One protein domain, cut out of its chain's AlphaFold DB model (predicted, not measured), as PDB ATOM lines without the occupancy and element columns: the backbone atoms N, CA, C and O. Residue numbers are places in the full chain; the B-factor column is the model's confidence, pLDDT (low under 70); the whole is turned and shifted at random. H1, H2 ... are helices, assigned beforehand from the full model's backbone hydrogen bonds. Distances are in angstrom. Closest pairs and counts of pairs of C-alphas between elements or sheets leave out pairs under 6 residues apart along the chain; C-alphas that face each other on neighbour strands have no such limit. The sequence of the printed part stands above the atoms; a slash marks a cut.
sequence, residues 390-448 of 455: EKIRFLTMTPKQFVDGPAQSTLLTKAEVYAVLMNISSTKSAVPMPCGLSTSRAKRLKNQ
ATOM      1  N   GLU A 390      41.393  -3.361 -27.038       79.75
ATOM      2  CA  GLU A 390      41.975  -4.182 -28.117       79.75
ATOM      3  C   GLU A 390      41.292  -5.551 -28.287       79.75
ATOM      4  O   GLU A 390      41.224  -6.109 -29.385       79.75
ATOM      5  N   LYS A 391      40.707  -6.091 -27.209       77.31
ATOM      6  CA  LYS A 391      40.022  -7.395 -27.214       77.31
ATOM      7  C   LYS A 391      38.526  -7.303 -27.534       77.31
ATOM      8  O   LYS A 391      37.869  -8.351 -27.634       77.31
ATOM      9  N   ILE A 392      37.976  -6.095 -27.687       79.31
ATOM     10  CA  ILE A 392      36.570  -5.869 -28.041       79.31
ATOM     11  C   ILE A 392      36.392  -6.043 -29.555       79.31
ATOM     12  O   ILE A 392      37.154  -5.523 -30.365       79.31
ATOM     13  N   ARG A 393      35.367  -6.804 -29.952       86.94
ATOM     14  CA  ARG A 393      35.050  -7.106 -31.357       86.94
ATOM     15  C   ARG A 393      33.980  -6.153 -31.889       86.94
ATOM     16  O   ARG A 393      32.844  -6.570 -32.110       86.94
ATOM     17  N   PHE A 394      34.331  -4.883 -32.091       87.44
ATOM     18  CA  PHE A 394      33.379  -3.856 -32.547       87.44
ATOM     19  C   PHE A 394      32.703  -4.205 -33.884       87.44
ATOM     20  O   PHE A 394      31.530  -3.900 -34.071       87.44
ATOM     21  N   LEU A 395      33.382  -4.948 -34.769       88.00
ATOM     22  CA  LEU A 395      32.830  -5.379 -36.063       88.00
ATOM     23  C   LEU A 395      31.685  -6.408 -35.973       88.00
ATOM     24  O   LEU A 395      31.148  -6.813 -37.002       88.00
ATOM     25  N   THR A 396      31.322  -6.852 -34.766       87.38
ATOM     26  CA  THR A 396      30.137  -7.698 -34.517       87.38
ATOM     27  C   THR A 396      28.861  -6.890 -34.246       87.38
ATOM     28  O   THR A 396      27.782  -7.481 -34.164       87.38
ATOM     29  N   MET A 397      28.980  -5.566 -34.096       87.44
ATOM     30  CA  MET A 397      27.874  -4.638 -33.843       87.44
ATOM     31  C   MET A 397      27.306  -4.090 -35.157       87.44
ATOM     32  O   MET A 397      27.992  -4.077 -36.177       87.44
ATOM     33  N   THR A 398      26.064  -3.600 -35.137       88.44
ATOM     34  CA  THR A 398      25.531  -2.801 -36.255       88.44
ATOM     35  C   THR A 398      26.081  -1.366 -36.212       88.44
ATOM     36  O   THR A 398      26.456  -0.904 -35.129       88.44
ATOM     37  N   PRO A 399      26.097  -0.619 -37.339       90.12
ATOM     38  CA  PRO A 399      26.541   0.779 -37.345       90.12
ATOM     39  C   PRO A 399      25.825   1.624 -36.286       90.12
ATOM     40  O   PRO A 399      26.470   2.340 -35.526       90.12
ATOM     41  N   LYS A 400      24.501   1.454 -36.165       87.69
ATOM     42  CA  LYS A 400      23.685   2.154 -35.169       87.69
ATOM     43  C   LYS A 400      24.093   1.805 -33.733       87.69
ATOM     44  O   LYS A 400      24.343   2.702 -32.943       87.69
ATOM     45  N   GLN A 401      24.256   0.519 -33.410       87.50
ATOM     46  CA  GLN A 401      24.685   0.088 -32.070       87.50
ATOM     47  C   GLN A 401      26.072   0.618 -31.689       87.50
ATOM     48  O   GLN A 401      26.343   0.856 -30.514       87.50
ATOM     49  N   PHE A 402      26.968   0.758 -32.666       91.81
ATOM     50  CA  PHE A 402      28.295   1.307 -32.422       91.81
ATOM     51  C   PHE A 402      28.245   2.819 -32.171       91.81
ATOM     52  O   PHE A 402      28.872   3.292 -31.223       91.81
ATOM     53  N   VAL A 403      27.469   3.555 -32.979       87.44
ATOM     54  CA  VAL A 403      27.282   5.010 -32.850       87.44
ATOM     55  C   VAL A 403      26.564   5.383 -31.553       87.44
ATOM     56  O   VAL A 403      26.991   6.316 -30.884       87.44
ATOM     57  N   ASP A 404      25.537   4.629 -31.162       83.94
ATOM     58  CA  ASP A 404      24.741   4.893 -29.955       83.94
ATOM     59  C   ASP A 404      25.442   4.438 -28.657       83.94
ATOM     60  O   ASP A 404      24.931   4.667 -27.564       83.94
ATOM     61  N   GLY A 405      26.605   3.780 -28.748       85.50
ATOM     62  CA  GLY A 405      27.330   3.253 -27.591       85.50
ATOM     63  C   GLY A 405      28.830   3.562 -27.634       85.50
ATOM     64  O   GLY A 405      29.235   4.663 -27.255       85.50
ATOM     65  N   PRO A 406      29.694   2.618 -28.060       84.94
ATOM     66  CA  PRO A 406      31.148   2.782 -27.997       84.94
ATOM     67  C   PRO A 406      31.701   4.057 -28.646       84.94
ATOM     68  O   PRO A 406      32.687   4.594 -28.145       84.94
ATOM     69  N   ALA A 407      31.079   4.561 -29.716       84.75
ATOM     70  CA  ALA A 407      31.512   5.777 -30.408       84.75
ATOM     71  C   ALA A 407      31.346   7.066 -29.581       84.75
ATOM     72  O   ALA A 407      32.072   8.028 -29.825       84.75
ATOM     73  N   GLN A 408      30.416   7.094 -28.618       82.12
ATOM     74  CA  GLN A 408      30.214   8.239 -27.715       82.12
ATOM     75  C   GLN A 408      31.113   8.179 -26.474       82.12
ATOM     76  O   GLN A 408      31.228   9.154 -25.733       82.12
ATOM     77  N   SER A 409      31.757   7.036 -26.230       79.31
ATOM     78  CA  SER A 409      32.649   6.849 -25.089       79.31
ATOM     79  C   SER A 409      34.039   7.443 -25.334       79.31
ATOM     80  O   SER A 409      34.480   7.608 -26.470       79.31
ATOM     81  N   THR A 410      34.798   7.669 -24.261       80.12
ATOM     82  CA  THR A 410      36.215   8.070 -24.333       80.12
ATOM     83  C   THR A 410      37.168   6.902 -24.643       80.12
ATOM     84  O   THR A 410      38.386   7.068 -24.574       80.12
ATOM     85  N   LEU A 411      36.642   5.712 -24.975       79.69
ATOM     86  CA  LEU A 411      37.432   4.492 -25.208       79.69
ATOM     87  C   LEU A 411      38.216   4.513 -26.529       79.69
ATOM     88  O   LEU A 411      39.227   3.815 -26.645       79.69
ATOM     89  N   LEU A 412      37.747   5.280 -27.516       84.00
ATOM     90  CA  LEU A 412      38.330   5.403 -28.852       84.00
ATOM     91  C   LEU A 412      38.519   6.882 -29.201       84.00
ATOM     92  O   LEU A 412      37.699   7.728 -28.851       84.00
ATOM     93  N   THR A 413      39.587   7.205 -29.926       87.19
ATOM     94  CA  THR A 413      39.762   8.560 -30.474       87.19
ATOM     95  C   THR A 413      38.806   8.801 -31.648       87.19
ATOM     96  O   THR A 413      38.358   7.854 -32.294       87.19
ATOM     97  N   LYS A 414      38.519  10.065 -31.998       87.31
ATOM     98  CA  LYS A 414      37.620  10.391 -33.128       87.31
ATOM     99  C   LYS A 414      38.058   9.743 -34.453       87.31
ATOM    100  O   LYS A 414      37.210   9.297 -35.222       87.31
ATOM    101  N   ALA A 415      39.368   9.641 -34.694       87.94
ATOM    102  CA  ALA A 415      39.919   8.966 -35.869       87.94
ATOM    103  C   ALA A 415      39.664   7.447 -35.840       87.94
ATOM    104  O   ALA A 415      39.307   6.851 -36.856       87.94
ATOM    105  N   GLU A 416      39.785   6.821 -34.668       90.38
ATOM    106  CA  GLU A 416      39.510   5.394 -34.486       90.38
ATOM    107  C   GLU A 416      38.021   5.075 -34.601       90.38
ATOM    108  O   GLU A 416      37.662   4.082 -35.225       90.38
ATOM    109  N   VAL A 417      37.152   5.931 -34.056       90.94
ATOM    110  CA  VAL A 417      35.695   5.810 -34.200       90.94
ATOM    111  C   VAL A 417      35.301   5.832 -35.677       90.94
ATOM    112  O   VAL A 417      34.556   4.957 -36.116       90.94
ATOM    113  N   TYR A 418      35.842   6.773 -36.458       91.12
ATOM    114  CA  TYR A 418      35.601   6.839 -37.901       91.12
ATOM    115  C   TYR A 418      36.073   5.565 -38.616       91.12
ATOM    116  O   TYR A 418      35.298   4.938 -39.340       91.12
ATOM    117  N   ALA A 419      37.310   5.126 -38.368       89.94
ATOM    118  CA  ALA A 419      37.867   3.936 -39.008       89.94
ATOM    119  C   ALA A 419      37.084   2.657 -38.660       89.94
ATOM    120  O   ALA A 419      36.796   1.847 -39.544       89.94
ATOM    121  N   VAL A 420      36.684   2.486 -37.395       90.38
ATOM    122  CA  VAL A 420      35.864   1.347 -36.962       90.38
ATOM    123  C   VAL A 420      34.475   1.409 -37.599       90.38
ATOM    124  O   VAL A 420      34.018   0.393 -38.115       90.38
ATOM    125  N   LEU A 421      33.825   2.576 -37.658       91.38
ATOM    126  CA  LEU A 421      32.498   2.725 -38.270       91.38
ATOM    127  C   LEU A 421      32.505   2.419 -39.777       91.38
ATOM    128  O   LEU A 421      31.605   1.727 -40.265       91.38
ATOM    129  N   MET A 422      33.531   2.867 -40.507       91.38
ATOM    130  CA  MET A 422      33.699   2.555 -41.932       91.38
ATOM    131  C   MET A 422      33.862   1.050 -42.161       91.38
ATOM    132  O   MET A 422      33.240   0.479 -43.060       91.38
ATOM    133  N   ASN A 423      34.625   0.381 -41.293       90.94
ATOM    134  CA  ASN A 423      34.803  -1.066 -41.344       90.94
ATOM    135  C   ASN A 423      33.571  -1.843 -40.849       90.94
ATOM    136  O   ASN A 423      33.327  -2.950 -41.320       90.94
ATOM    137  N   ILE A 424      32.743  -1.312 -39.948       91.12
ATOM    138  CA  ILE A 424      31.453  -1.937 -39.608       91.12
ATOM    139  C   ILE A 424      30.514  -1.878 -40.818       91.12
ATOM    140  O   ILE A 424      29.893  -2.884 -41.158       91.12
ATOM    141  N   SER A 425      30.454  -0.720 -41.478       87.06
ATOM    142  CA  SER A 425      29.497  -0.429 -42.551       87.06
ATOM    143  C   SER A 425      29.829  -1.126 -43.875       87.06
ATOM    144  O   SER A 425      28.922  -1.420 -44.647       87.06
ATOM    145  N   SER A 426      31.105  -1.427 -44.141       84.69
ATOM    146  CA  SER A 426      31.531  -2.167 -45.334       84.69
ATOM    147  C   SER A 426      32.673  -3.138 -45.039       84.69
ATOM    148  O   SER A 426      33.645  -2.813 -44.358       84.69
ATOM    149  N   THR A 427      32.591  -4.345 -45.604       77.94
ATOM    150  CA  THR A 427      33.652  -5.366 -45.535       77.94
ATOM    151  C   THR A 427      34.830  -5.084 -46.466       77.94
ATOM    152  O   THR A 427      35.879  -5.700 -46.296       77.94
ATOM    153  N   LYS A 428      34.680  -4.147 -47.413       79.44
ATOM    154  CA  LYS A 428      35.706  -3.721 -48.380       79.44
ATOM    155  C   LYS A 428      36.087  -2.245 -48.204       79.44
ATOM    156  O   LYS A 428      36.388  -1.559 -49.175       79.44
ATOM    157  N   SER A 429      36.004  -1.731 -46.977       80.12
ATOM    158  CA  SER A 429      36.410  -0.356 -46.666       80.12
ATOM    159  C   SER A 429      37.877  -0.127 -47.049       80.12
ATOM    160  O   SER A 429      38.744  -0.902 -46.657       80.12
ATOM    161  N   ALA A 430      38.162   0.962 -47.773       80.81
ATOM    162  CA  ALA A 430      39.530   1.393 -48.079       80.81
ATOM    163  C   ALA A 430      40.257   1.985 -46.852       80.81
ATOM    164  O   ALA A 430      41.464   2.212 -46.893       80.81
ATOM    165  N   VAL A 431      39.529   2.241 -45.756       86.88
ATOM    166  CA  VAL A 431      40.081   2.778 -44.506       86.88
ATOM    167  C   VAL A 431      40.607   1.626 -43.637       86.88
ATOM    168  O   VAL A 431      39.809   0.761 -43.261       86.88
ATOM    169  N   PRO A 432      41.905   1.601 -43.280       86.19
ATOM    170  CA  PRO A 432      42.487   0.525 -42.482       86.19
ATOM    171  C   PRO A 432      41.968   0.533 -41.037       86.19
ATOM    172  O   PRO A 432      41.648   1.582 -40.475       86.19
ATOM    173  N   MET A 433      41.900  -0.648 -40.418       87.56
ATOM    174  CA  MET A 433      41.523  -0.773 -39.007       87.56
ATOM    175  C   MET A 433      42.623  -0.223 -38.085       87.56
ATOM    176  O   MET A 433      43.803  -0.475 -38.342       87.56
ATOM    177  N   PRO A 434      42.273   0.482 -36.989       87.19
ATOM    178  CA  PRO A 434      43.265   0.988 -36.045       87.19
ATOM    179  C   PRO A 434      44.120  -0.114 -35.415       87.19
ATOM    180  O   PRO A 434      43.626  -1.197 -35.088       87.19
ATOM    181  N   CYS A 435      45.401   0.187 -35.195       79.94
ATOM    182  CA  CYS A 435      46.363  -0.759 -34.638       79.94
ATOM    183  C   CYS A 435      45.917  -1.273 -33.256       79.94
ATOM    184  O   CYS A 435      45.554  -0.496 -32.372       79.94
ATOM    185  N   GLY A 436      45.960  -2.597 -33.078       78.75
ATOM    186  CA  GLY A 436      45.601  -3.287 -31.835       78.75
ATOM    187  C   GLY A 436      44.122  -3.672 -31.710       78.75
ATOM    188  O   GLY A 436      43.801  -4.541 -30.907       78.75
ATOM    189  N   LEU A 437      43.211  -3.102 -32.508       83.25
ATOM    190  CA  LEU A 437      41.788  -3.453 -32.435       83.25
ATOM    191  C   LEU A 437      41.462  -4.744 -33.196       83.25
ATOM    192  O   LEU A 437      42.021  -5.041 -34.251       83.25
ATOM    193  N   SER A 438      40.506  -5.513 -32.671       82.06
ATOM    194  CA  SER A 438      40.095  -6.776 -33.281       82.06
ATOM    195  C   SER A 438      39.371  -6.579 -34.619       82.06
ATOM    196  O   SER A 438      38.376  -5.863 -34.707       82.06
ATOM    197  N   THR A 439      39.803  -7.318 -35.641       86.06
ATOM    198  CA  THR A 439      39.164  -7.400 -36.969       86.06
ATOM    199  C   THR A 439      38.117  -8.521 -37.072       86.06
ATOM    200  O   THR A 439      37.547  -8.766 -38.134       86.06
ATOM    201  N   SER A 440      37.834  -9.223 -35.968       82.19
ATOM    202  CA  SER A 440      36.921 -10.370 -35.960       82.19
ATOM    203  C   SER A 440      35.455  -9.946 -36.070       82.19
ATOM    204  O   SER A 440      34.935  -9.262 -35.188       82.19
ATOM    205  N   ARG A 441      34.746 -10.496 -37.063       84.25
ATOM    206  CA  ARG A 441      33.286 -10.353 -37.247       84.25
ATOM    207  C   ARG A 441      32.452 -11.484 -36.633       84.25
ATOM    208  O   ARG A 441      31.227 -11.428 -36.655       84.25
ATOM    209  N   ALA A 442      33.091 -12.501 -36.053       81.62
ATOM    210  CA  ALA A 442      32.398 -13.622 -35.420       81.62
ATOM    211  C   ALA A 442      31.913 -13.284 -33.996       81.62
ATOM    212  O   ALA A 442      32.711 -12.866 -33.141       81.62
ATOM    213  N   LYS A 443      30.620 -13.526 -33.725       74.62
ATOM    214  CA  LYS A 443      30.028 -13.479 -32.373       74.62
ATOM    215  C   LYS A 443      30.633 -14.586 -31.491       74.62
ATOM    216  O   LYS A 443      30.999 -15.645 -31.991       74.62
ATOM    217  N   ARG A 444      30.779 -14.344 -30.181       69.56
ATOM    218  CA  ARG A 444      31.273 -15.364 -29.233       69.56
ATOM    219  C   ARG A 444      30.155 -16.363 -28.910       69.56
ATOM    220  O   ARG A 444      29.032 -15.941 -28.642       69.56
ATOM    221  N   LEU A 445      30.470 -17.658 -28.916       65.56
ATOM    222  CA  LEU A 445      29.567 -18.718 -28.455       65.56
ATOM    223  C   LEU A 445      29.349 -18.568 -26.936       65.56
ATOM    224  O   LEU A 445      30.306 -18.320 -26.203       65.56
ATOM    225  N   LYS A 446      28.099 -18.664 -26.464       47.03
ATOM    226  CA  LYS A 446      27.789 -18.707 -25.023       47.03
ATOM    227  C   LYS A 446      28.195 -20.085 -24.484       47.03
ATOM    228  O   LYS A 446      27.832 -21.090 -25.085       47.03
ATOM    229  N   ASN A 447      28.944 -20.121 -23.380       41.88
ATOM    230  CA  ASN A 447      29.374 -21.361 -22.727       41.88
ATOM    231  C   ASN A 447      28.157 -22.226 -22.354       41.88
ATOM    232  O   ASN A 447      27.271 -21.753 -21.641       41.88
ATOM    233  N   GLN A 448      28.130 -23.474 -22.825       38.50
ATOM    234  CA  GLN A 448      27.216 -24.507 -22.340       38.50
ATOM    235  C   GLN A 448      27.633 -24.920 -20.920       38.50
ATOM    236  O   GLN A 448      28.819 -25.082 -20.631       38.50
TER     237      GLN A 448
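Overview. This is residues 390 to 448 of the 455 residues of an uncharacterized protein of Chilo suppressalis (UniProt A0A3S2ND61). Little regular structure is here: a short helix, H1, packs on one end of a longer helix, H2, amid loops, and a long tail, residues 426 to 448, first loops beyond H2 and then trails away from the helices. The printed part has 59 residues, with two named helices in the order H1, H2 and no named strand; the class is all helix, with 17 residues in named elements. It is compact, with a radius of gyration of the C-alphas of 11.4 A, and spans 38 by 26 by 22 A, the tail making the length.

Along the chain. H1 is residues 399 to 403, beginning at C-alpha 399 (26.541, 0.779, -37.345). H2 is residues 414 to 425, 16.5 A long, ending at C-alpha 425 (29.497, -0.429, -42.551).

Arrangement. H1 and H2 touch, H2 with residues 421 to 425 alone; their closest C-alphas, of Pro 399 and Ile 424, are 6.1 A apart. In H1 and H2 every O i to N i+4 pair is within hydrogen-bond range.

Size, cuts and confidence. The C-alphas farthest apart, of Ala 430 and Gln 448, are 38.5 A apart. The printed part has no cut; the link from H1 to H2 is short. Residues 444 to 448 have pLDDT under 70.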